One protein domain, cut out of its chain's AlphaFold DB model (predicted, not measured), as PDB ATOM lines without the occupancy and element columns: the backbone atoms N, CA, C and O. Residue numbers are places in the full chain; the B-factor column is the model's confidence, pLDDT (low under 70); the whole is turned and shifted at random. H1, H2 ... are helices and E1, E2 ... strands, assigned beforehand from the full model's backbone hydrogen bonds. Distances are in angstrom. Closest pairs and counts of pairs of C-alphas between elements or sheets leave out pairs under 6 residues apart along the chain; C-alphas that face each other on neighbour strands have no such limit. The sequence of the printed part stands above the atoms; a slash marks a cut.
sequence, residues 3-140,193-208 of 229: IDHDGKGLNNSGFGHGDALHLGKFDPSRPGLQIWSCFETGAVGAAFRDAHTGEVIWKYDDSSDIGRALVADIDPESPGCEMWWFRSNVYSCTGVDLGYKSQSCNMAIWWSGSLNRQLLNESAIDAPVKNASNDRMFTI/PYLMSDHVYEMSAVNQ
ATOM      1  N   ILE A   3     -18.189  34.901 -21.091       97.81
ATOM      2  CA  ILE A   3     -18.308  36.060 -20.202       97.81
ATOM      3  C   ILE A   3     -18.527  37.293 -21.081       97.81
ATOM      4  O   ILE A   3     -17.847  37.448 -22.094       97.81
ATOM      5  N   ASP A   4     -19.505  38.117 -20.727       97.94
ATOM      6  CA  ASP A   4     -19.836  39.352 -21.431       97.94
ATOM      7  C   ASP A   4     -18.802  40.451 -21.127       97.94
ATOM      8  O   ASP A   4     -18.042  40.379 -20.156       97.94
ATOM      9  N   HIS A   5     -18.789  41.499 -21.946       97.25
ATOM     10  CA  HIS A   5     -17.865  42.630 -21.843       97.25
ATOM     11  C   HIS A   5     -17.950  43.386 -20.504       97.25
ATOM     12  O   HIS A   5     -17.005  44.080 -20.135       97.25
ATOM     13  N   ASP A   6     -19.059  43.255 -19.767       98.19
ATOM     14  CA  ASP A   6     -19.264  43.854 -18.443       98.19
ATOM     15  C   ASP A   6     -18.854  42.929 -17.277       98.19
ATOM     16  O   ASP A   6     -19.051  43.266 -16.105       98.19
ATOM     17  N   GLY A   7     -18.283  41.761 -17.586       97.81
ATOM     18  CA  GLY A   7     -17.828  40.767 -16.618       97.81
ATOM     19  C   GLY A   7     -18.915  39.809 -16.120       97.81
ATOM     20  O   GLY A   7     -18.617  38.939 -15.298       97.81
ATOM     21  N   LYS A   8     -20.164  39.921 -16.588       98.00
ATOM     22  CA  LYS A   8     -21.224  38.958 -16.253       98.00
ATOM     23  C   LYS A   8     -21.138  37.707 -17.120       98.00
ATOM     24  O   LYS A   8     -20.596  37.717 -18.217       98.00
ATOM     25  N   GLY A   9     -21.706  36.603 -16.644       97.38
ATOM     26  CA  GLY A   9     -21.859  35.411 -17.476       97.38
ATOM     27  C   GLY A   9     -22.831  35.676 -18.628       97.38
ATOM     28  O   GLY A   9     -23.976  36.035 -18.371       97.38
ATOM     29  N   LEU A  10     -22.382  35.466 -19.869       96.94
ATOM     30  CA  LEU A  10     -23.220  35.580 -21.063       96.94
ATOM     31  C   LEU A  10     -23.982  34.276 -21.316       96.94
ATOM     32  O   LEU A  10     -25.206  34.268 -21.401       96.94
ATOM     33  N   ASN A  11     -23.261  33.152 -21.402       95.44
ATOM     34  CA  ASN A  11     -23.861  31.826 -21.546       95.44
ATOM     35  C   ASN A  11     -22.960  30.707 -20.990       95.44
ATOM     36  O   ASN A  11     -21.742  30.848 -20.825       95.44
ATOM     37  N   ASN A  12     -23.572  29.561 -20.688       94.94
ATOM     38  CA  ASN A  12     -22.883  28.336 -20.296       94.94
ATOM     39  C   ASN A  12     -23.593  27.134 -20.931       94.94
ATOM     40  O   ASN A  12     -24.762  26.902 -20.647       94.94
ATOM     41  N   SER A  13     -22.886  26.364 -21.763       93.44
ATOM     42  CA  SER A  13     -23.449  25.169 -22.406       93.44
ATOM     43  C   SER A  13     -23.724  24.024 -21.435       93.44
ATOM     44  O   SER A  13     -24.473  23.115 -21.771       93.44
ATOM     45  N   GLY A  14     -23.084  24.018 -20.262       95.06
ATOM     46  CA  GLY A  14     -23.148  22.888 -19.334       95.06
ATOM     47  C   GLY A  14     -22.400  21.636 -19.811       95.06
ATOM     48  O   GLY A  14     -22.493  20.605 -19.156       95.06
ATOM     49  N   PHE A  15     -21.646  21.713 -20.915       96.38
ATOM     50  CA  PHE A  15     -20.900  20.572 -21.478       96.38
ATOM     51  C   PHE A  15     -19.546  20.322 -20.802       96.38
ATOM     52  O   PHE A  15     -18.914  19.308 -21.058       96.38
ATOM     53  N   GLY A  16     -19.124  21.210 -19.900       94.75
ATOM     54  CA  GLY A  16     -17.892  21.046 -19.134       94.75
ATOM     55  C   GLY A  16     -16.653  21.599 -19.837       94.75
ATOM     56  O   GLY A  16     -16.734  22.529 -20.644       94.75
ATOM     57  N   HIS A  17     -15.501  21.068 -19.433       97.19
ATOM     58  CA  HIS A  17     -14.174  21.446 -19.916       97.19
ATOM     59  C   HIS A  17     -13.779  20.630 -21.160       97.19
ATOM     60  O   HIS A  17     -14.300  19.534 -21.384       97.19
ATOM     61  N   GLY A  18     -12.878  21.190 -21.964       97.44
ATOM     62  CA  GLY A  18     -12.421  20.628 -23.227       97.44
ATOM     63  C   GLY A  18     -11.021  21.096 -23.607       97.44
ATOM     64  O   GLY A  18     -10.553  22.132 -23.135       97.44
ATOM     65  N   ASP A  19     -10.383  20.343 -24.500       97.69
ATOM     66  CA  ASP A  19      -8.971  20.517 -24.862       97.69
ATOM     67  C   ASP A  19      -8.728  21.351 -26.130       97.69
ATOM     68  O   ASP A  19      -7.587  21.738 -26.413       97.69
ATOM     69  N   ALA A  20      -9.786  21.628 -26.895       98.19
ATOM     70  CA  ALA A  20      -9.744  22.475 -28.081       98.19
ATOM     71  C   ALA A  20     -11.008  23.332 -28.220       98.19
ATOM     72  O   ALA A  20     -12.127  22.882 -27.946       98.19
ATOM     73  N   LEU A  21     -10.815  24.575 -28.665       98.25
ATOM     74  CA  LEU A  21     -11.878  25.553 -28.875       98.25
ATOM     75  C   LEU A  21     -11.513  26.489 -30.025       98.25
ATOM     76  O   LEU A  21     -10.423  27.053 -30.067       98.25
ATOM     77  N   HIS A  22     -12.478  26.717 -30.907       98.62
ATOM     78  CA  HIS A  22     -12.373  27.650 -32.017       98.62
ATOM     79  C   HIS A  22     -13.559  28.604 -31.982       98.62
ATOM     80  O   HIS A  22     -14.706  28.163 -31.934       98.62
ATOM     81  N   LEU A  23     -13.276  29.904 -32.026       98.56
ATOM     82  CA  LEU A  23     -14.260  30.971 -32.166       98.56
ATOM     83  C   LEU A  23     -13.992  31.683 -33.487       98.56
ATOM     84  O   LEU A  23     -12.879  32.142 -33.709       98.56
ATOM     85  N   GLY A  24     -14.999  31.791 -34.343       98.56
ATOM     86  CA  GLY A  24     -14.833  32.436 -35.636       98.56
ATOM     87  C   GLY A  24     -16.087  32.361 -36.486       98.56
ATOM     88  O   GLY A  24     -17.156  31.940 -36.029       98.56
ATOM     89  N   LYS A  25     -15.959  32.807 -37.730       98.38
ATOM     90  CA  LYS A  25     -17.035  32.757 -38.711       98.38
ATOM     91  C   LYS A  25     -16.937  31.478 -39.545       98.38
ATOM     92  O   LYS A  25     -16.216  31.447 -40.534       98.38
ATOM     93  N   PHE A  26     -17.670  30.438 -39.146       98.56
ATOM     94  CA  PHE A  26     -17.536  29.091 -39.728       98.56
ATOM     95  C   PHE A  26     -18.702  28.691 -40.631       98.56
ATOM     96  O   PHE A  26     -18.504  28.019 -41.636       98.56
ATOM     97  N   ASP A  27     -19.916  29.123 -40.288       97.81
ATOM     98  CA  ASP A  27     -21.086  28.972 -41.151       97.81
ATOM     99  C   ASP A  27     -21.421  30.346 -41.761       97.81
ATOM    100  O   ASP A  27     -21.942  31.224 -41.051       97.81
ATOM    101  N   PRO A  28     -21.101  30.590 -43.049       95.88
ATOM    102  CA  PRO A  28     -21.358  31.873 -43.695       95.88
ATOM    103  C   PRO A  28     -22.855  32.160 -43.876       95.88
ATOM    104  O   PRO A  28     -23.227  33.327 -43.989       95.88
ATOM    105  N   SER A  29     -23.721  31.138 -43.839       95.69
ATOM    106  CA  SER A  29     -25.173  31.293 -44.008       95.69
ATOM    107  C   SER A  29     -25.885  31.809 -42.752       95.69
ATOM    108  O   SER A  29     -26.993  32.342 -42.834       95.69
ATOM    109  N   ARG A  30     -25.254  31.679 -41.578       96.56
ATOM    110  CA  ARG A  30     -25.809  32.136 -40.294       96.56
ATOM    111  C   ARG A  30     -25.364  33.564 -39.975       96.56
ATOM    112  O   ARG A  30     -24.303  33.978 -40.419       96.56
ATOM    113  N   PRO A  31     -26.105  34.357 -39.192       96.62
ATOM    114  CA  PRO A  31     -25.560  35.588 -38.626       96.62
ATOM    115  C   PRO A  31     -24.543  35.281 -37.514       96.62
ATOM    116  O   PRO A  31     -24.559  34.208 -36.917       96.62
ATOM    117  N   GLY A  32     -23.662  36.241 -37.225       97.44
ATOM    118  CA  GLY A  32     -22.740  36.164 -36.089       97.44
ATOM    119  C   GLY A  32     -21.633  35.111 -36.217       97.44
ATOM    120  O   GLY A  32     -21.413  34.529 -37.287       97.44
ATOM    121  N   LEU A  33     -20.931  34.915 -35.098       98.62
ATOM    122  CA  LEU A  33     -19.829  33.967 -34.925       98.62
ATOM    123  C   LEU A  33     -20.321  32.664 -34.299       98.62
ATOM    124  O   LEU A  33     -21.377  32.613 -33.661       98.62
ATOM    125  N   GLN A  34     -19.526  31.614 -34.451       98.75
ATOM    126  CA  GLN A  34     -19.807  30.310 -33.880       98.75
ATOM    127  C   GLN A  34     -18.616  29.789 -33.077       98.75
ATOM    128  O   GLN A  34     -17.477  30.224 -33.256       98.75
ATOM    129  N   ILE A  35     -18.905  28.852 -32.175       98.69
ATOM    130  CA  ILE A  35     -17.926  28.141 -31.360       98.69
ATOM    131  C   ILE A  35     -17.950  26.666 -31.745       98.69
ATOM    132  O   ILE A  35     -18.995  26.023 -31.641       98.69
ATOM    133  N   TRP A  36     -16.796  26.125 -32.127       98.75
ATOM    134  CA  TRP A  36     -16.554  24.687 -32.241       98.75
ATOM    135  C   TRP A  36     -15.626  24.249 -31.110       98.75
ATOM    136  O   TRP A  36     -14.556  24.828 -30.930       98.75
ATOM    137  N   SER A  37     -16.035  23.263 -30.316       98.31
ATOM    138  CA  SER A  37     -15.242  22.777 -29.181       98.31
ATOM    139  C   SER A  37     -15.487  21.297 -28.922       98.31
ATOM    140  O   SER A  37     -16.627  20.840 -29.052       98.31
ATOM    141  N   CYS A  38     -14.448  20.578 -28.501       98.31
ATOM    142  CA  CYS A  38     -14.567  19.236 -27.927       98.31
ATOM    143  C   CYS A  38     -14.641  19.277 -26.397       98.31
ATOM    144  O   CYS A  38     -14.396  20.327 -25.801       98.31
ATOM    145  N   PHE A  39     -14.986  18.152 -25.770       98.12
ATOM    146  CA  PHE A  39     -15.115  18.035 -24.318       98.12
ATOM    147  C   PHE A  39     -14.501  16.729 -23.803       98.12
ATOM    148  O   PHE A  39     -14.523  15.703 -24.484       98.12
ATOM    149  N   GLU A  40     -13.961  16.779 -22.585       96.75
ATOM    150  CA  GLU A  40     -13.275  15.638 -21.955       96.75
ATOM    151  C   GLU A  40     -14.210  14.789 -21.074       96.75
ATOM    152  O   GLU A  40     -13.858  13.697 -20.629       96.75
ATOM    153  N   THR A  41     -15.395  15.314 -20.747       92.88
ATOM    154  CA  THR A  41     -16.326  14.701 -19.791       92.88
ATOM    155  C   THR A  41     -17.779  14.959 -20.181       92.88
ATOM    156  O   THR A  41     -18.080  15.816 -21.006       92.88
ATOM    157  N   GLY A  42     -18.704  14.248 -19.537       93.44
ATOM    158  CA  GLY A  42     -20.137  14.421 -19.760       93.44
ATOM    159  C   GLY A  42     -20.667  13.477 -20.834       93.44
ATOM    160  O   GLY A  42     -20.253  12.326 -20.903       93.44
ATOM    161  N   ALA A  43     -21.646  13.943 -21.610       96.06
ATOM    162  CA  ALA A  43     -22.330  13.147 -22.637       96.06
ATOM    163  C   ALA A  43     -22.185  13.726 -24.055       96.06
ATOM    164  O   ALA A  43     -22.785  13.206 -24.990       96.06
ATOM    165  N   VAL A  44     -21.439  14.822 -24.203       97.94
ATOM    166  CA  VAL A  44     -21.228  15.520 -25.473       97.94
ATOM    167  C   VAL A  44     -19.739  15.494 -25.762       97.94
ATOM    168  O   VAL A  44     -18.983  16.057 -24.985       97.94
ATOM    169  N   GLY A  45     -19.325  14.884 -26.871       97.75
ATOM    170  CA  GLY A  45     -17.914  14.812 -27.258       97.75
ATOM    171  C   GLY A  45     -17.445  16.065 -27.998       97.75
ATOM    172  O   GLY A  45     -16.330  16.537 -27.787       97.75
ATOM    173  N   ALA A  46     -18.304  16.644 -28.841       98.38
ATOM    174  CA  ALA A  46     -18.046  17.910 -29.523       98.38
ATOM    175  C   ALA A  46     -19.348  18.648 -29.849       98.38
ATOM    176  O   ALA A  46     -20.395  18.025 -30.038       98.38
ATOM    177  N   ALA A  47     -19.301  19.978 -29.915       98.50
ATOM    178  CA  ALA A  47     -20.474  20.791 -30.225       98.50
ATOM    179  C   ALA A  47     -20.131  22.035 -31.041       98.50
ATOM    180  O   ALA A  47     -19.170  22.749 -30.739       98.50
ATOM    181  N   PHE A  48     -21.002  22.323 -32.008       98.81
ATOM    182  CA  PHE A  48     -21.040  23.564 -32.762       98.81
ATOM    183  C   PHE A  48     -22.158  24.452 -32.223       98.81
ATOM    184  O   PHE A  48     -23.310  24.024 -32.118       98.81
ATOM    185  N   ARG A  49     -21.821  25.677 -31.818       98.50
ATOM    186  CA  ARG A  49     -22.721  26.553 -31.060       98.50
ATOM    187  C   ARG A  49     -22.707  27.980 -31.583       98.50
ATOM    188  O   ARG A  49     -21.679  28.453 -32.059       98.50
ATOM    189  N   ASP A  50     -23.819  28.685 -31.429       98.44
ATOM    190  CA  ASP A  50     -23.856  30.138 -31.581       98.44
ATOM    191  C   ASP A  50     -22.999  30.795 -30.485       98.44
ATOM    192  O   ASP A  50     -23.129  30.467 -29.301       98.44
ATOM    193  N   ALA A  51     -22.088  31.696 -30.864       97.94
ATOM    194  CA  ALA A  51     -21.144  32.283 -29.915       97.94
ATOM    195  C   ALA A  51     -21.807  33.256 -28.924       97.94
ATOM    196  O   ALA A  51     -21.348  33.378 -27.783       97.94
ATOM    197  N   HIS A  52     -22.879  33.932 -29.343       96.44
ATOM    198  CA  HIS A  52     -23.580  34.922 -28.533       96.44
ATOM    199  C   HIS A  52     -24.583  34.250 -27.589       96.44
ATOM    200  O   HIS A  52     -24.532  34.462 -26.376       96.44
ATOM    201  N   THR A  53     -25.463  33.401 -28.123       97.19
ATOM    202  CA  THR A  53     -26.545  32.781 -27.340       97.19
ATOM    203  C   THR A  53     -26.104  31.504 -26.627       97.19
ATOM    204  O   THR A  53     -26.687  31.127 -25.612       97.19
ATOM    205  N   GLY A  54     -25.071  30.827 -27.137       96.88
ATOM    206  CA  GLY A  54     -24.661  29.503 -26.674       96.88
ATOM    207  C   GLY A  54     -25.557  28.366 -27.172       96.88
ATOM    208  O   GLY A  54     -25.321  27.219 -26.783       96.88
ATOM    209  N   GLU A  55     -26.556  28.661 -28.015       97.69
ATOM    210  CA  GLU A  55     -27.448  27.670 -28.621       97.69
ATOM    211  C   GLU A  55     -26.646  26.625 -29.400       97.69
ATOM    212  O   GLU A  55     -25.712  26.950 -30.135       97.69
ATOM    213  N   VAL A  56     -27.017  25.357 -29.245       98.19
ATOM    214  CA  VAL A  56     -26.397  24.250 -29.972       98.19
ATOM    215  C   VAL A  56     -26.964  24.202 -31.381       98.19
ATOM    216  O   VAL A  56     -28.146  23.932 -31.561       98.19
ATOM    217  N   ILE A  57     -26.101  24.417 -32.370       98.38
ATOM    218  CA  ILE A  57     -26.441  24.269 -33.786       98.38
ATOM    219  C   ILE A  57     -26.483  22.776 -34.118       98.38
ATOM    220  O   ILE A  57     -27.473  22.280 -34.646       98.38
ATOM    221  N   TRP A  58     -25.427  22.049 -33.752       98.56
ATOM    222  CA  TRP A  58     -25.396  20.588 -33.743       98.56
ATOM    223  C   TRP A  58     -24.300  20.087 -32.797       98.56
ATOM    224  O   TRP A  58     -23.449  20.851 -32.331       98.56
ATOM    225  N   LYS A  59     -24.341  18.796 -32.468       98.31
ATOM    226  CA  LYS A  59     -23.379  18.159 -31.565       98.31
ATOM    227  C   LYS A  59     -23.180  16.685 -31.895       98.31
ATOM    228  O   LYS A  59     -24.026  16.068 -32.537       98.31
ATOM    229  N   TYR A  60     -22.083  16.141 -31.392       98.00
ATOM    230  CA  TYR A  60     -21.787  14.718 -31.356       98.00
ATOM    231  C   TYR A  60     -21.851  14.239 -29.902       98.00
ATOM    232  O   TYR A  60     -21.148  14.772 -29.040       98.00
ATOM    233  N   ASP A  61     -22.721  13.267 -29.631       97.75
ATOM    234  CA  ASP A  61     -22.895  12.692 -28.299       97.75
ATOM    235  C   ASP A  61     -21.911  11.534 -28.094       97.75
ATOM    236  O   ASP A  61     -21.974  10.513 -28.779       97.75
ATOM    237  N   ASP A  62     -20.998  11.712 -27.145       95.69
ATOM    238  CA  ASP A  62     -19.977  10.746 -26.748       95.69
ATOM    239  C   ASP A  62     -19.536  11.097 -25.328       95.69
ATOM    240  O   ASP A  62     -19.398  12.273 -24.987       95.69
ATOM    241  N   SER A  63     -19.386  10.087 -24.479       94.44
ATOM    242  CA  SER A  63     -18.980  10.267 -23.082       94.44
ATOM    243  C   SER A  63     -17.492  10.013 -22.851       94.44
ATOM    244  O   SER A  63     -17.038  10.045 -21.708       94.44
ATOM    245  N   SER A  64     -16.751   9.664 -23.904       95.25
ATOM    246  CA  SER A  64     -15.298   9.543 -23.860       95.25
ATOM    247  C   SER A  64     -14.621  10.906 -24.001       95.25
ATOM    248  O   SER A  64     -15.219  11.880 -24.452       95.25
ATOM    249  N   ASP A  65     -13.355  10.960 -23.601       97.12
ATOM    250  CA  ASP A  65     -12.521  12.144 -23.767       97.12
ATOM    251  C   ASP A  65     -12.197  12.381 -25.252       97.12
ATOM    252  O   ASP A  65     -11.478  11.600 -25.890       97.12
ATOM    253  N   ILE A  66     -12.709  13.490 -25.791       97.75
ATOM    254  CA  ILE A  66     -12.336  13.997 -27.107       97.75
ATOM    255  C   ILE A  66     -11.274  15.093 -26.937       97.75
ATOM    256  O   ILE A  66     -11.572  16.281 -26.870       97.75
ATOM    257  N   GLY A  67     -10.001  14.691 -26.943       95.94
ATOM    258  CA  GLY A  67      -8.868  15.586 -26.654       95.94
ATOM    259  C   GLY A  67      -8.358  16.473 -27.806       95.94
ATOM    260  O   GLY A  67      -7.339  17.152 -27.648       95.94
ATOM    261  N   ARG A  68      -8.978  16.446 -28.998       97.88
ATOM    262  CA  ARG A  68      -8.683  17.383 -30.110       97.88
ATOM    263  C   ARG A  68      -9.920  17.638 -30.957       97.88
ATOM    264  O   ARG A  68     -10.616  16.687 -31.312       97.88
ATOM    265  N   ALA A  69     -10.074  18.878 -31.396       98.38
ATOM    266  CA  ALA A  69     -11.016  19.303 -32.416       98.38
ATOM    267  C   ALA A  69     -10.333  20.290 -33.365       98.38
ATOM    268  O   ALA A  69      -9.337  20.910 -32.995       98.38
ATOM    269  N   LEU A  70     -10.847  20.393 -34.588       98.69
ATOM    270  CA  LEU A  70     -10.428  21.399 -35.554       98.69
ATOM    271  C   LEU A  70     -11.608  21.802 -36.443       98.69
ATOM    272  O   LEU A  70     -12.502  20.996 -36.709       98.69
ATOM    273  N   VAL A  71     -11.614  23.070 -36.853       98.75
ATOM    274  CA  VAL A  71     -12.541  23.638 -37.835       98.75
ATOM    275  C   VAL A  71     -11.764  24.489 -38.829       98.75
ATOM    276  O   VAL A  71     -10.945  25.327 -38.432       98.75
ATOM    277  N   ALA A  72     -12.009  24.249 -40.111       98.38
ATOM    278  CA  ALA A  72     -11.445  24.997 -41.224       98.38
ATOM    279  C   ALA A  72     -12.169  24.623 -42.520       98.38
ATOM    280  O   ALA A  72     -12.596  23.483 -42.666       98.38
ATOM    281  N   ASP A  73     -12.255  25.556 -43.467       97.69
ATOM    282  CA  ASP A  73     -12.583  25.203 -44.849       97.69
ATOM    283  C   ASP A  73     -11.419  24.406 -45.446       97.69
ATOM    284  O   ASP A  73     -10.317  24.935 -45.638       97.69
ATOM    285  N   ILE A  74     -11.661  23.124 -45.685       96.44
ATOM    286  CA  ILE A  74     -10.710  22.175 -46.259       96.44
ATOM    287  C   ILE A  74     -11.279  21.481 -47.501       96.44
ATOM    288  O   ILE A  74     -10.547  20.776 -48.201       96.44
ATOM    289  N   ASP A  75     -12.562  21.688 -47.788       94.56
ATOM    290  CA  ASP A  75     -13.314  21.012 -48.828       94.56
ATOM    291  C   ASP A  75     -14.136  22.004 -49.649       94.56
ATOM    292  O   ASP A  75     -15.267  22.316 -49.289       94.56
ATOM    293  N   PRO A  76     -13.644  22.401 -50.833       91.88
ATOM    294  CA  PRO A  76     -14.347  23.364 -51.672       91.88
ATOM    295  C   PRO A  76     -15.754  22.950 -52.101       91.88
ATOM    296  O   PRO A  76     -16.520  23.793 -52.564       91.88
ATOM    297  N   GLU A  77     -16.101  21.666 -52.010       91.94
ATOM    298  CA  GLU A  77     -17.420  21.155 -52.386       91.94
ATOM    299  C   GLU A  77     -18.407  21.118 -51.206       91.94
ATOM    300  O   GLU A  77     -19.570  20.761 -51.394       91.94
ATOM    301  N   SER A  78     -17.961  21.504 -50.008       94.56
ATOM    302  CA  SER A  78     -18.764  21.640 -48.797       94.56
ATOM    303  C   SER A  78     -18.825  23.123 -48.405       94.56
ATOM    304  O   SER A  78     -17.793  23.732 -48.158       94.56
ATOM    305  N   PRO A  79     -20.016  23.752 -48.388       94.69
ATOM    306  CA  PRO A  79     -20.120  25.160 -48.022       94.69
ATOM    307  C   PRO A  79     -19.715  25.434 -46.568       94.69
ATOM    308  O   PRO A  79     -20.141  24.723 -45.654       94.69
ATOM    309  N   GLY A  80     -18.993  26.534 -46.347       96.88
ATOM    310  CA  GLY A  80     -18.548  26.953 -45.016       96.88
ATOM    311  C   GLY A  80     -17.240  26.301 -44.567       96.88
ATOM    312  O   GLY A  80     -16.326  26.122 -45.362       96.88
ATOM    313  N   CYS A  81     -17.089  26.076 -43.261       98.44
ATOM    314  CA  CYS A  81     -15.932  25.384 -42.698       98.44
ATOM    315  C   CYS A  81     -16.315  23.993 -42.201       98.44
ATOM    316  O   CYS A  81     -17.250  23.836 -41.408       98.44
ATOM    317  N   GLU A  82     -15.514  23.004 -42.573       98.50
ATOM    318  CA  GLU A  82     -15.642  21.645 -42.078       98.50
ATOM    319  C   GLU A  82     -15.154  21.527 -40.636       98.50
ATOM    320  O   GLU A  82     -14.269  22.253 -40.182       98.50
ATOM    321  N   MET A  83     -15.711  20.554 -39.920       98.69
ATOM    322  CA  MET A  83     -15.468  20.303 -38.505       98.69
ATOM    323  C   MET A  83     -15.129  18.840 -38.281       98.69
ATOM    324  O   MET A  83     -15.789  17.937 -38.796       98.69
ATOM    325  N   TRP A  84     -14.098  18.591 -37.484       98.50
ATOM    326  CA  TRP A  84     -13.726  17.240 -37.095       98.50
ATOM    327  C   TRP A  84     -13.061  17.227 -35.726       98.50
ATOM    328  O   TRP A  84     -12.696  18.259 -35.156       98.50
ATOM    329  N   TRP A  85     -12.915  16.026 -35.188       98.00
ATOM    330  CA  TRP A  85     -12.189  15.749 -33.963       98.00
ATOM    331  C   TRP A  85     -11.244  14.573 -34.167       98.00
ATOM    332  O   TRP A  85     -11.182  13.958 -35.236       98.00
ATOM    333  N   PHE A  86     -10.416  14.287 -33.165       94.25
ATOM    334  CA  PHE A  86      -9.458  13.195 -33.288       94.25
ATOM    335  C   PHE A  86     -10.166  11.876 -33.643       94.25
ATOM    336  O   PHE A  86     -11.049  11.419 -32.923       94.25
ATOM    337  N   ARG A  87      -9.733  11.249 -34.747       91.56
ATOM    338  CA  ARG A  87     -10.222   9.964 -35.295       91.56
ATOM    339  C   ARG A  87     -11.640   9.954 -35.883       91.56
ATOM    340  O   ARG A  87     -12.039   8.889 -36.373       91.56
ATOM    341  N   SER A  88     -12.345  11.083 -35.917       96.56
ATOM    342  CA  SER A  88     -13.653  11.192 -36.569       96.56
ATOM    343  C   SER A  88     -13.547  11.249 -38.094       96.56
ATOM    344  O   SER A  88     -12.455  11.373 -38.658       96.56
ATOM    345  N   ASN A  89     -14.699  11.164 -38.759       97.25
ATOM    346  CA  ASN A  89     -14.850  11.715 -40.101       97.25
ATOM    347  C   ASN A  89     -14.923  13.249 -40.042       97.25
ATOM    348  O   ASN A  89     -15.034  13.841 -38.964       97.25
ATOM    349  N   VAL A  90     -14.838  13.874 -41.206       97.81
ATOM    350  CA  VAL A  90     -15.058  15.300 -41.414       97.81
ATOM    351  C   VAL A  90     -16.548  15.557 -41.610       97.81
ATOM    352  O   VAL A  90     -17.210  14.834 -42.354       97.81
ATOM    353  N   TYR A  91     -17.066  16.587 -40.948       98.62
ATOM    354  CA  TYR A  91     -18.462  17.003 -41.011       98.62
ATOM    355  C   TYR A  91     -18.570  18.400 -41.620       98.62
ATOM    356  O   TYR A  91     -17.701  19.238 -41.393       98.62
ATOM    357  N   SER A  92     -19.649  18.673 -42.352       98.06
ATOM    358  CA  SER A  92     -19.977  20.036 -42.783       98.06
ATOM    359  C   SER A  92     -20.316  20.935 -41.586       98.06
ATOM    360  O   SER A  92     -20.639  20.452 -40.493       98.06
ATOM    361  N   CYS A  93     -20.375  22.254 -41.798       97.19
ATOM    362  CA  CYS A  93     -20.821  23.192 -40.761       97.19
ATOM    363  C   CYS A  93     -22.274  22.947 -40.292       97.19
ATOM    364  O   CYS A  93     -22.652  23.379 -39.203       97.19
ATOM    365  N   THR A  94     -23.076  22.206 -41.070       97.00
ATOM    366  CA  THR A  94     -24.449  21.794 -40.730       97.00
ATOM    367  C   THR A  94     -24.533  20.426 -40.040       97.00
ATOM    368  O   THR A  94     -25.637  19.947 -39.786       97.00
ATOM    369  N   GLY A  95     -23.400  19.772 -39.763       97.81
ATOM    370  CA  GLY A  95     -23.339  18.491 -39.052       97.81
ATOM    371  C   GLY A  95     -23.559  17.251 -39.924       97.81
ATOM    372  O   GLY A  95     -23.873  16.185 -39.398       97.81
ATOM    373  N   VAL A  96     -23.410  17.363 -41.247       98.25
ATOM    374  CA  VAL A  96     -23.490  16.211 -42.161       98.25
ATOM    375  C   VAL A  96     -22.123  15.538 -42.246       98.25
ATOM    376  O   VAL A  96     -21.145  16.208 -42.560       98.25
ATOM    377  N   ASP A  97     -22.053  14.226 -42.003       97.94
ATOM    378  CA  ASP A  97     -20.835  13.428 -42.217       97.94
ATOM    379  C   ASP A  97     -20.497  13.377 -43.716       97.94
ATOM    380  O   ASP A  97     -21.298  12.906 -44.528       97.94
ATOM    381  N   LEU A  98     -19.310  13.860 -44.086       97.25
ATOM    382  CA  LEU A  98     -18.842  13.916 -45.472       97.25
ATOM    383  C   LEU A  98     -18.150  12.619 -45.930       97.25
ATOM    384  O   LEU A  98     -17.754  12.502 -47.092       97.25
ATOM    385  N   GLY A  99     -18.001  11.631 -45.043       96.44
ATOM    386  CA  GLY A  99     -17.565  10.275 -45.377       96.44
ATOM    387  C   GLY A  99     -16.058  10.097 -45.575       96.44
ATOM    388  O   GLY A  99     -15.635   9.068 -46.103       96.44
ATOM    389  N   TYR A 100     -15.236  11.064 -45.162       95.25
ATOM    390  CA  TYR A 100     -13.773  10.973 -45.215       95.25
ATOM    391  C   TYR A 100     -13.127  11.526 -43.940       95.25
ATOM    392  O   TYR A 100     -13.781  12.178 -43.132       95.25
ATOM    393  N   LYS A 101     -11.830  11.259 -43.747       93.94
ATOM    394  CA  LYS A 101     -11.049  11.741 -42.597       93.94
ATOM    395  C   LYS A 101     -10.062  12.824 -43.017       93.94
ATOM    396  O   LYS A 101      -9.476  12.727 -44.093       93.94
ATOM    397  N   SER A 102      -9.851  13.799 -42.139       93.81
ATOM    398  CA  SER A 102      -8.784  14.793 -42.273       93.81
ATOM    399  C   SER A 102      -7.425  14.196 -41.883       93.81
ATOM    400  O   SER A 102      -7.352  13.266 -41.073       93.81
ATOM    401  N   GLN A 103      -6.341  14.726 -42.454       91.81
ATOM    402  CA  GLN A 103      -4.972  14.234 -42.256       91.81
ATOM    403  C   GLN A 103      -4.443  14.522 -40.849       91.81
ATOM    404  O   GLN A 103      -3.603  13.780 -40.340       91.81
ATOM    405  N   SER A 104      -4.916  15.591 -40.206       94.81
ATOM    406  CA  SER A 104      -4.484  15.952 -38.857       94.81
ATOM    407  C   SER A 104      -5.572  16.686 -38.078       94.81
ATOM    408  O   SER A 104      -6.544  17.175 -38.641       94.81
ATOM    409  N   CYS A 105      -5.415  16.746 -36.757       96.94
ATOM    410  CA  CYS A 105      -6.298  17.476 -35.849       96.94
ATOM    411  C   CYS A 105      -5.422  18.256 -34.855       96.94
ATOM    412  O   CYS A 105      -5.177  17.819 -33.722       96.94
ATOM    413  N   ASN A 106      -4.821  19.338 -35.359       97.12
ATOM    414  CA  ASN A 106      -3.935  20.222 -34.604       97.12
ATOM    415  C   ASN A 106      -4.155  21.683 -35.018       97.12
ATOM    416  O   ASN A 106      -4.933  22.375 -34.368       97.12
ATOM    417  N   MET A 107      -3.551  22.130 -36.126       98.12
ATOM    418  CA  MET A 107      -3.696  23.498 -36.622       98.12
ATOM    419  C   MET A 107      -4.116  23.547 -38.088       98.12
ATOM    420  O   MET A 107      -3.797  22.661 -38.881       98.12
ATOM    421  N   ALA A 108      -4.834  24.610 -38.438       98.00
ATOM    422  CA  ALA A 108      -5.162  24.968 -39.810       98.00
ATOM    423  C   ALA A 108      -4.444  26.275 -40.162       98.00
ATOM    424  O   ALA A 108      -4.319  27.151 -39.304       98.00
ATOM    425  N   ILE A 109      -3.958  26.385 -41.396       98.56
ATOM    426  CA  ILE A 109      -3.101  27.483 -41.844       98.56
ATOM    427  C   ILE A 109      -3.438  27.907 -43.278       98.56
ATOM    428  O   ILE A 109      -3.606  27.057 -44.150       98.56
ATOM    429  N   TRP A 110      -3.503  29.205 -43.560       98.31
ATOM    430  CA  TRP A 110      -3.483  29.713 -44.935       98.31
ATOM    431  C   TRP A 110      -2.041  29.796 -45.433       98.31
ATOM    432  O   TRP A 110      -1.336  30.765 -45.165       98.31
ATOM    433  N   TRP A 111      -1.588  28.757 -46.136       98.25
ATOM    434  CA  TRP A 111      -0.202  28.645 -46.607       98.25
ATOM    435  C   TRP A 111      -0.079  28.768 -48.125       98.25
ATOM    436  O   TRP A 111       0.870  29.351 -48.643       98.25
ATOM    437  N   SER A 112      -1.005  28.176 -48.871       96.88
ATOM    438  CA  SER A 112      -0.943  28.126 -50.329       96.88
ATOM    439  C   SER A 112      -1.557  29.370 -50.983       96.88
ATOM    440  O   SER A 112      -1.826  30.374 -50.331       96.88
ATOM    441  N   GLY A 113      -1.740  29.330 -52.305       96.19
ATOM    442  CA  GLY A 113      -2.423  30.390 -53.041       96.19
ATOM    443  C   GLY A 113      -3.952  30.320 -53.019       96.19
ATOM    444  O   GLY A 113      -4.588  31.278 -53.462       96.19
ATOM    445  N   SER A 114      -4.536  29.207 -52.560       94.75
ATOM    446  CA  SER A 114      -5.984  28.980 -52.510       94.75
ATOM    447  C   SER A 114      -6.601  29.465 -51.196       94.75
ATOM    448  O   SER A 114      -5.904  29.665 -50.208       94.75
ATOM    449  N   LEU A 115      -7.925  29.661 -51.188       95.94
ATOM    450  CA  LEU A 115      -8.650  30.183 -50.022       95.94
ATOM    451  C   LEU A 115      -8.978  29.122 -48.958       95.94
ATOM    452  O   LEU A 115      -9.220  29.490 -47.810       95.94
ATOM    453  N   ASN A 116      -8.965  27.832 -49.311       95.00
ATOM    454  CA  ASN A 116      -9.087  26.759 -48.323       95.00
ATOM    455  C   ASN A 116      -7.802  26.654 -47.489       95.00
ATOM    456  O   ASN A 116      -6.690  26.868 -47.991       95.00
ATOM    457  N   ARG A 117      -7.939  26.287 -46.215       97.25
ATOM    458  CA  ARG A 117      -6.807  26.147 -45.294       97.25
ATOM    459  C   ARG A 117      -6.085  24.824 -45.506       97.25
ATOM    460  O   ARG A 117      -6.679  23.785 -45.767       97.25
ATOM    461  N   GLN A 118      -4.773  24.867 -45.345       97.56
ATOM    462  CA  GLN A 118      -3.906  23.705 -45.216       97.56
ATOM    463  C   GLN A 118      -3.830  23.272 -43.752       97.56
ATOM    464  O   GLN A 118      -4.303  23.967 -42.852       97.56
ATOM    465  N   LEU A 119      -3.229  22.112 -43.507       97.56
ATOM    466  CA  LEU A 119      -3.131  21.524 -42.181       97.56
ATOM    467  C   LEU A 119      -1.693  21.603 -41.678       97.56
ATOM    468  O   LEU A 119      -0.796  20.988 -42.256       97.56
ATOM    469  N   LEU A 120      -1.485  22.357 -40.599       98.00
ATOM    470  CA  LEU A 120      -0.215  22.442 -39.888       98.00
ATOM    471  C   LEU A 120      -0.241  21.445 -38.729       98.00
ATOM    472  O   LEU A 120      -1.021  21.569 -37.781       98.00
ATOM    473  N   ASN A 121       0.634  20.449 -38.793       96.06
ATOM    474  CA  ASN A 121       0.814  19.504 -37.704       96.06
ATOM    475  C   ASN A 121       2.289  19.161 -37.536       96.06
ATOM    476  O   ASN A 121       2.997  18.879 -38.503       96.06
ATOM    477  N   GLU A 122       2.739  19.179 -36.285       94.69
ATOM    478  CA  GLU A 122       4.145  19.050 -35.929       94.69
ATOM    479  C   GLU A 122       5.008  20.102 -36.648       94.69
ATOM    480  O   GLU A 122       5.007  21.278 -36.309       94.69
ATOM    481  N   SER A 123       5.759  19.674 -37.657       95.75
ATOM    482  CA  SER A 123       6.674  20.497 -38.451       95.75
ATOM    483  C   SER A 123       6.464  20.217 -39.942       95.75
ATOM    484  O   SER A 123       7.406  20.073 -40.731       95.75
ATOM    485  N   ALA A 124       5.196  20.094 -40.319       97.06
ATOM    486  CA  ALA A 124       4.737  19.806 -41.662       97.06
ATOM    487  C   ALA A 124       3.460  20.584 -41.978       97.06
ATOM    488  O   ALA A 124       2.607  20.769 -41.110       97.06
ATOM    489  N   ILE A 125       3.344  21.002 -43.237       97.88
ATOM    490  CA  ILE A 125       2.124  21.572 -43.800       97.88
ATOM    491  C   ILE A 125       1.663  20.645 -44.918       97.88
ATOM    492  O   ILE A 125       2.398  20.432 -45.889       97.88
ATOM    493  N   ASP A 126       0.458  20.111 -44.772       96.25
ATOM    494  CA  ASP A 126      -0.165  19.181 -45.709       96.25
ATOM    495  C   ASP A 126      -1.402  19.826 -46.354       96.25
ATOM    496  O   ASP A 126      -2.133  20.591 -45.715       96.25
ATOM    497  N   ALA A 127      -1.640  19.530 -47.630       95.12
ATOM    498  CA  ALA A 127      -2.864  19.924 -48.310       95.12
ATOM    499  C   ALA A 127      -4.036  19.060 -47.814       95.12
ATOM    500  O   ALA A 127      -3.862  17.857 -47.572       95.12
ATOM    501  N   PRO A 128      -5.245  19.630 -47.692       90.94
ATOM    502  CA  PRO A 128      -6.415  18.854 -47.331       90.94
ATOM    503  C   PRO A 128      -6.934  18.095 -48.553       90.94
ATOM    504  O   PRO A 128      -7.615  18.646 -49.417       90.94
ATOM    505  N   VAL A 129      -6.606  16.811 -48.653       86.06
ATOM    506  CA  VAL A 129      -7.025  15.990 -49.795       86.06
ATOM    507  C   VAL A 129      -8.004  14.920 -49.337       86.06
ATOM    508  O   VAL A 129      -7.678  14.070 -48.508       86.06
ATOM    509  N   LYS A 130      -9.217  14.914 -49.900       84.19
ATOM    510  CA  LYS A 130     -10.193  13.851 -49.627       84.19
ATOM    511  C   LYS A 130      -9.597  12.484 -49.939       84.19
ATOM    512  O   LYS A 130      -9.067  12.266 -51.024       84.19
ATOM    513  N   ASN A 131      -9.752  11.544 -49.010       75.00
ATOM    514  CA  ASN A 131      -9.351  10.143 -49.176       75.00
ATOM    515  C   ASN A 131      -7.856   9.912 -49.468       75.00
ATOM    516  O   ASN A 131      -7.488   8.825 -49.911       75.00
ATOM    517  N   ALA A 132      -6.987  10.887 -49.191       73.56
ATOM    518  CA  ALA A 132      -5.543  10.704 -49.262       73.56
ATOM    519  C   ALA A 132      -4.919  10.875 -47.877       73.56
ATOM    520  O   ALA A 132      -5.307  11.739 -47.098       73.56
ATOM    521  N   SER A 133      -3.930  10.048 -47.562       66.06
ATOM    522  CA  SER A 133      -3.212  10.113 -46.289       66.06
ATOM    523  C   SER A 133      -2.011  11.059 -46.316       66.06
ATOM    524  O   SER A 133      -1.410  11.279 -45.269       66.06
ATOM    525  N   ASN A 134      -1.625  11.588 -47.484       67.81
ATOM    526  CA  ASN A 134      -0.426  12.411 -47.615       67.81
ATOM    527  C   ASN A 134      -0.461  13.270 -48.890       67.81
ATOM    528  O   ASN A 134      -0.415  12.722 -49.991       67.81
ATOM    529  N   ASP A 135      -0.487  14.592 -48.731       89.06
ATOM    530  CA  ASP A 135      -0.159  15.555 -49.787       89.06
ATOM    531  C   ASP A 135       0.680  16.690 -49.190       89.06
ATOM    532  O   ASP A 135       0.201  17.764 -48.823       89.06
ATOM    533  N   ARG A 136       1.959  16.381 -48.974       94.69
ATOM    534  CA  ARG A 136       2.905  17.259 -48.291       94.69
ATOM    535  C   ARG A 136       3.197  18.503 -49.123       94.69
ATOM    536  O   ARG A 136       3.923  18.426 -50.113       94.69
ATOM    537  N   MET A 137       2.770  19.668 -48.641       95.50
ATOM    538  CA  MET A 137       3.069  20.956 -49.275       95.50
ATOM    539  C   MET A 137       4.402  21.539 -48.825       95.50
ATOM    540  O   MET A 137       5.142  22.098 -49.637       95.50
ATOM    541  N   PHE A 138       4.715  21.432 -47.531       97.62
ATOM    542  CA  PHE A 138       5.962  21.958 -46.995       97.62
ATOM    543  C   PHE A 138       6.482  21.144 -45.815       97.62
ATOM    544  O   PHE A 138       5.755  20.781 -44.894       97.62
ATOM    545  N   THR A 139       7.777  20.827 -45.860       97.31
ATOM    546  CA  THR A 139       8.443  19.971 -44.877       97.31
ATOM    547  C   THR A 139       9.384  20.801 -44.014       97.31
ATOM    548  O   THR A 139      10.568  20.936 -44.331       97.31
ATOM    549  N   ILE A 140       8.860  21.339 -42.917       98.06
ATOM    550  CA  ILE A 140       9.571  22.277 -42.044       98.06
ATOM    551  C   ILE A 140      10.720  21.576 -41.296       98.06
ATOM    552  O   ILE A 140      11.812  22.129 -41.185       98.06
ATOM    553  N   PRO A 193      -6.995  42.265 -46.671       95.38
ATOM    554  CA  PRO A 193      -6.295  43.036 -45.660       95.38
ATOM    555  C   PRO A 193      -5.414  42.128 -44.799       95.38
ATOM    556  O   PRO A 193      -5.708  40.944 -44.644       95.38
ATOM    557  N   TYR A 194      -4.380  42.720 -44.207       96.00
ATOM    558  CA  TYR A 194      -3.574  42.101 -43.157       96.00
ATOM    559  C   TYR A 194      -4.484  41.451 -42.103       96.00
ATOM    560  O   TYR A 194      -5.326  42.145 -41.525       96.00
ATOM    561  N   LEU A 195      -4.371  40.143 -41.866       98.19
ATOM    562  CA  LEU A 195      -5.349  39.391 -41.074       98.19
ATOM    563  C   LEU A 195      -5.387  39.842 -39.615       98.19
ATOM    564  O   LEU A 195      -6.460  39.883 -39.027       98.19
ATOM    565  N   MET A 196      -4.263  40.297 -39.054       98.06
ATOM    566  CA  MET A 196      -4.223  40.874 -37.701       98.06
ATOM    567  C   MET A 196      -4.967  42.215 -37.580       98.06
ATOM    568  O   MET A 196      -5.061  42.758 -36.487       98.06
ATOM    569  N   SER A 197      -5.506  42.772 -38.673       97.50
ATOM    570  CA  SER A 197      -6.463  43.886 -38.592       97.50
ATOM    571  C   SER A 197      -7.890  43.440 -38.245       97.50
ATOM    572  O   SER A 197      -8.713  44.276 -37.866       97.50
ATOM    573  N   ASP A 198      -8.198  42.143 -38.344       98.50
ATOM    574  CA  ASP A 198      -9.428  41.560 -37.811       98.50
ATOM    575  C   ASP A 198      -9.263  41.265 -36.319       98.50
ATOM    576  O   ASP A 198      -8.359  40.543 -35.906       98.50
ATOM    577  N   HIS A 199     -10.168  41.803 -35.502       97.88
ATOM    578  CA  HIS A 199     -10.061  41.698 -34.049       97.88
ATOM    579  C   HIS A 199     -10.120  40.247 -33.547       97.88
ATOM    580  O   HIS A 199      -9.433  39.902 -32.592       97.88
ATOM    581  N   VAL A 200     -10.922  39.377 -34.171       98.25
ATOM    582  CA  VAL A 200     -11.018  37.969 -33.745       98.25
ATOM    583  C   VAL A 200      -9.717  37.236 -34.070       98.25
ATOM    584  O   VAL A 200      -9.207  36.509 -33.217       98.25
ATOM    585  N   TYR A 201      -9.142  37.488 -35.245       98.69
ATOM    586  CA  TYR A 201      -7.855  36.928 -35.637       98.69
ATOM    587  C   TYR A 201      -6.716  37.420 -34.753       98.69
ATOM    588  O   TYR A 201      -6.001  36.590 -34.191       98.69
ATOM    589  N   GLU A 202      -6.600  38.731 -34.541       98.38
ATOM    590  CA  GLU A 202      -5.620  39.313 -33.623       98.38
ATOM    591  C   GLU A 202      -5.743  38.678 -32.232       98.38
ATOM    592  O   GLU A 202      -4.768  38.147 -31.701       98.38
ATOM    593  N   MET A 203      -6.955  38.627 -31.672       98.19
ATOM    594  CA  MET A 203      -7.185  38.026 -30.360       98.19
ATOM    595  C   MET A 203      -6.868  36.524 -30.333       98.19
ATOM    596  O   MET A 203      -6.385  36.020 -29.320       98.19
ATOM    597  N   SER A 204      -7.105  35.789 -31.420       97.25
ATOM    598  CA  SER A 204      -6.717  34.378 -31.510       97.25
ATOM    599  C   SER A 204      -5.192  34.201 -31.551       97.25
ATOM    600  O   SER A 204      -4.658  33.320 -30.879       97.25
ATOM    601  N   ALA A 205      -4.478  35.087 -32.251       98.00
ATOM    602  CA  ALA A 205      -3.025  35.069 -32.362       98.00
ATOM    603  C   ALA A 205      -2.341  35.451 -31.040       98.00
ATOM    604  O   ALA A 205      -1.456  34.731 -30.576       98.00
ATOM    605  N   VAL A 206      -2.772  36.533 -30.378       97.12
ATOM    606  CA  VAL A 206      -2.167  36.974 -29.103       97.12
ATOM    607  C   VAL A 206      -2.397  35.983 -27.961       97.12
ATOM    608  O   VAL A 206      -1.611  35.945 -27.021       97.12
ATOM    609  N   ASN A 207      -3.454  35.169 -28.038       97.12
ATOM    610  CA  ASN A 207      -3.755  34.136 -27.045       97.12
ATOM    611  C   ASN A 207      -3.184  32.757 -27.415       97.12
ATOM    612  O   ASN A 207      -3.376  31.800 -26.663       97.12
ATOM    613  N   GLN A 208      -2.466  32.628 -28.537       97.81
ATOM    614  CA  GLN A 208      -1.976  31.338 -29.028       97.81
ATOM    615  C   GLN A 208      -1.042  30.639 -28.028       97.81
ATOM    616  O   GLN A 208      -0.983  29.416 -28.013       97.81
TER     617      GLN A 208
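Overview. This is residues 3 to 140 and 193 to 208 of the 229 residues of an uncharacterized protein of Bacteroides ovatus (UniProt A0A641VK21). With little regular structure, this domain is a loop-rich row of three small sheets: E2 E3 E4 E5 and hairpin E6 E7 face to face as a sandwich, then E8 E9 E10 E11 beyond E6. H1 grazes the first sheet. The printed 154 residues, 52 in named elements, hold eleven strands, then one helix: mostly strand, antiparallel, compact, radius of gyration of the C-alphas 15.5 A, spans 45 by 38 by 29 A.

Along the chain. E1, residues 9 to 11, begins at C-alpha 9 (-21.859, 35.411, -17.476). E2 is 21 to 24, E3 34 to 38, E4 46 to 50 (13.7 A), E5 56 to 60, E6 69 to 72, E7 82 to 85, E8 107 to 109, E9 118 to 121, E10 124 to 126, E11 136 to 139. H1, 199 to 206, ends at C-alpha 206 (-2.167, 36.974, -29.103).

Arrangement. E2 to E5 and E8 to E11 are meanders, each strand the antiparallel neighbour of the one before; N 22 and O 36 are 2.8 A apart. The closest C-alphas of E3 and E6 are Cys 38 and Ala 69, 5.7 A. H1's O i to N i+4 pairs are within hydrogen-bond range.

Size, cuts and confidence. Residues 141 to 192 are cut, a 26.4 A gap. E7 to E8 is long; residues 133 to 134 are under 70.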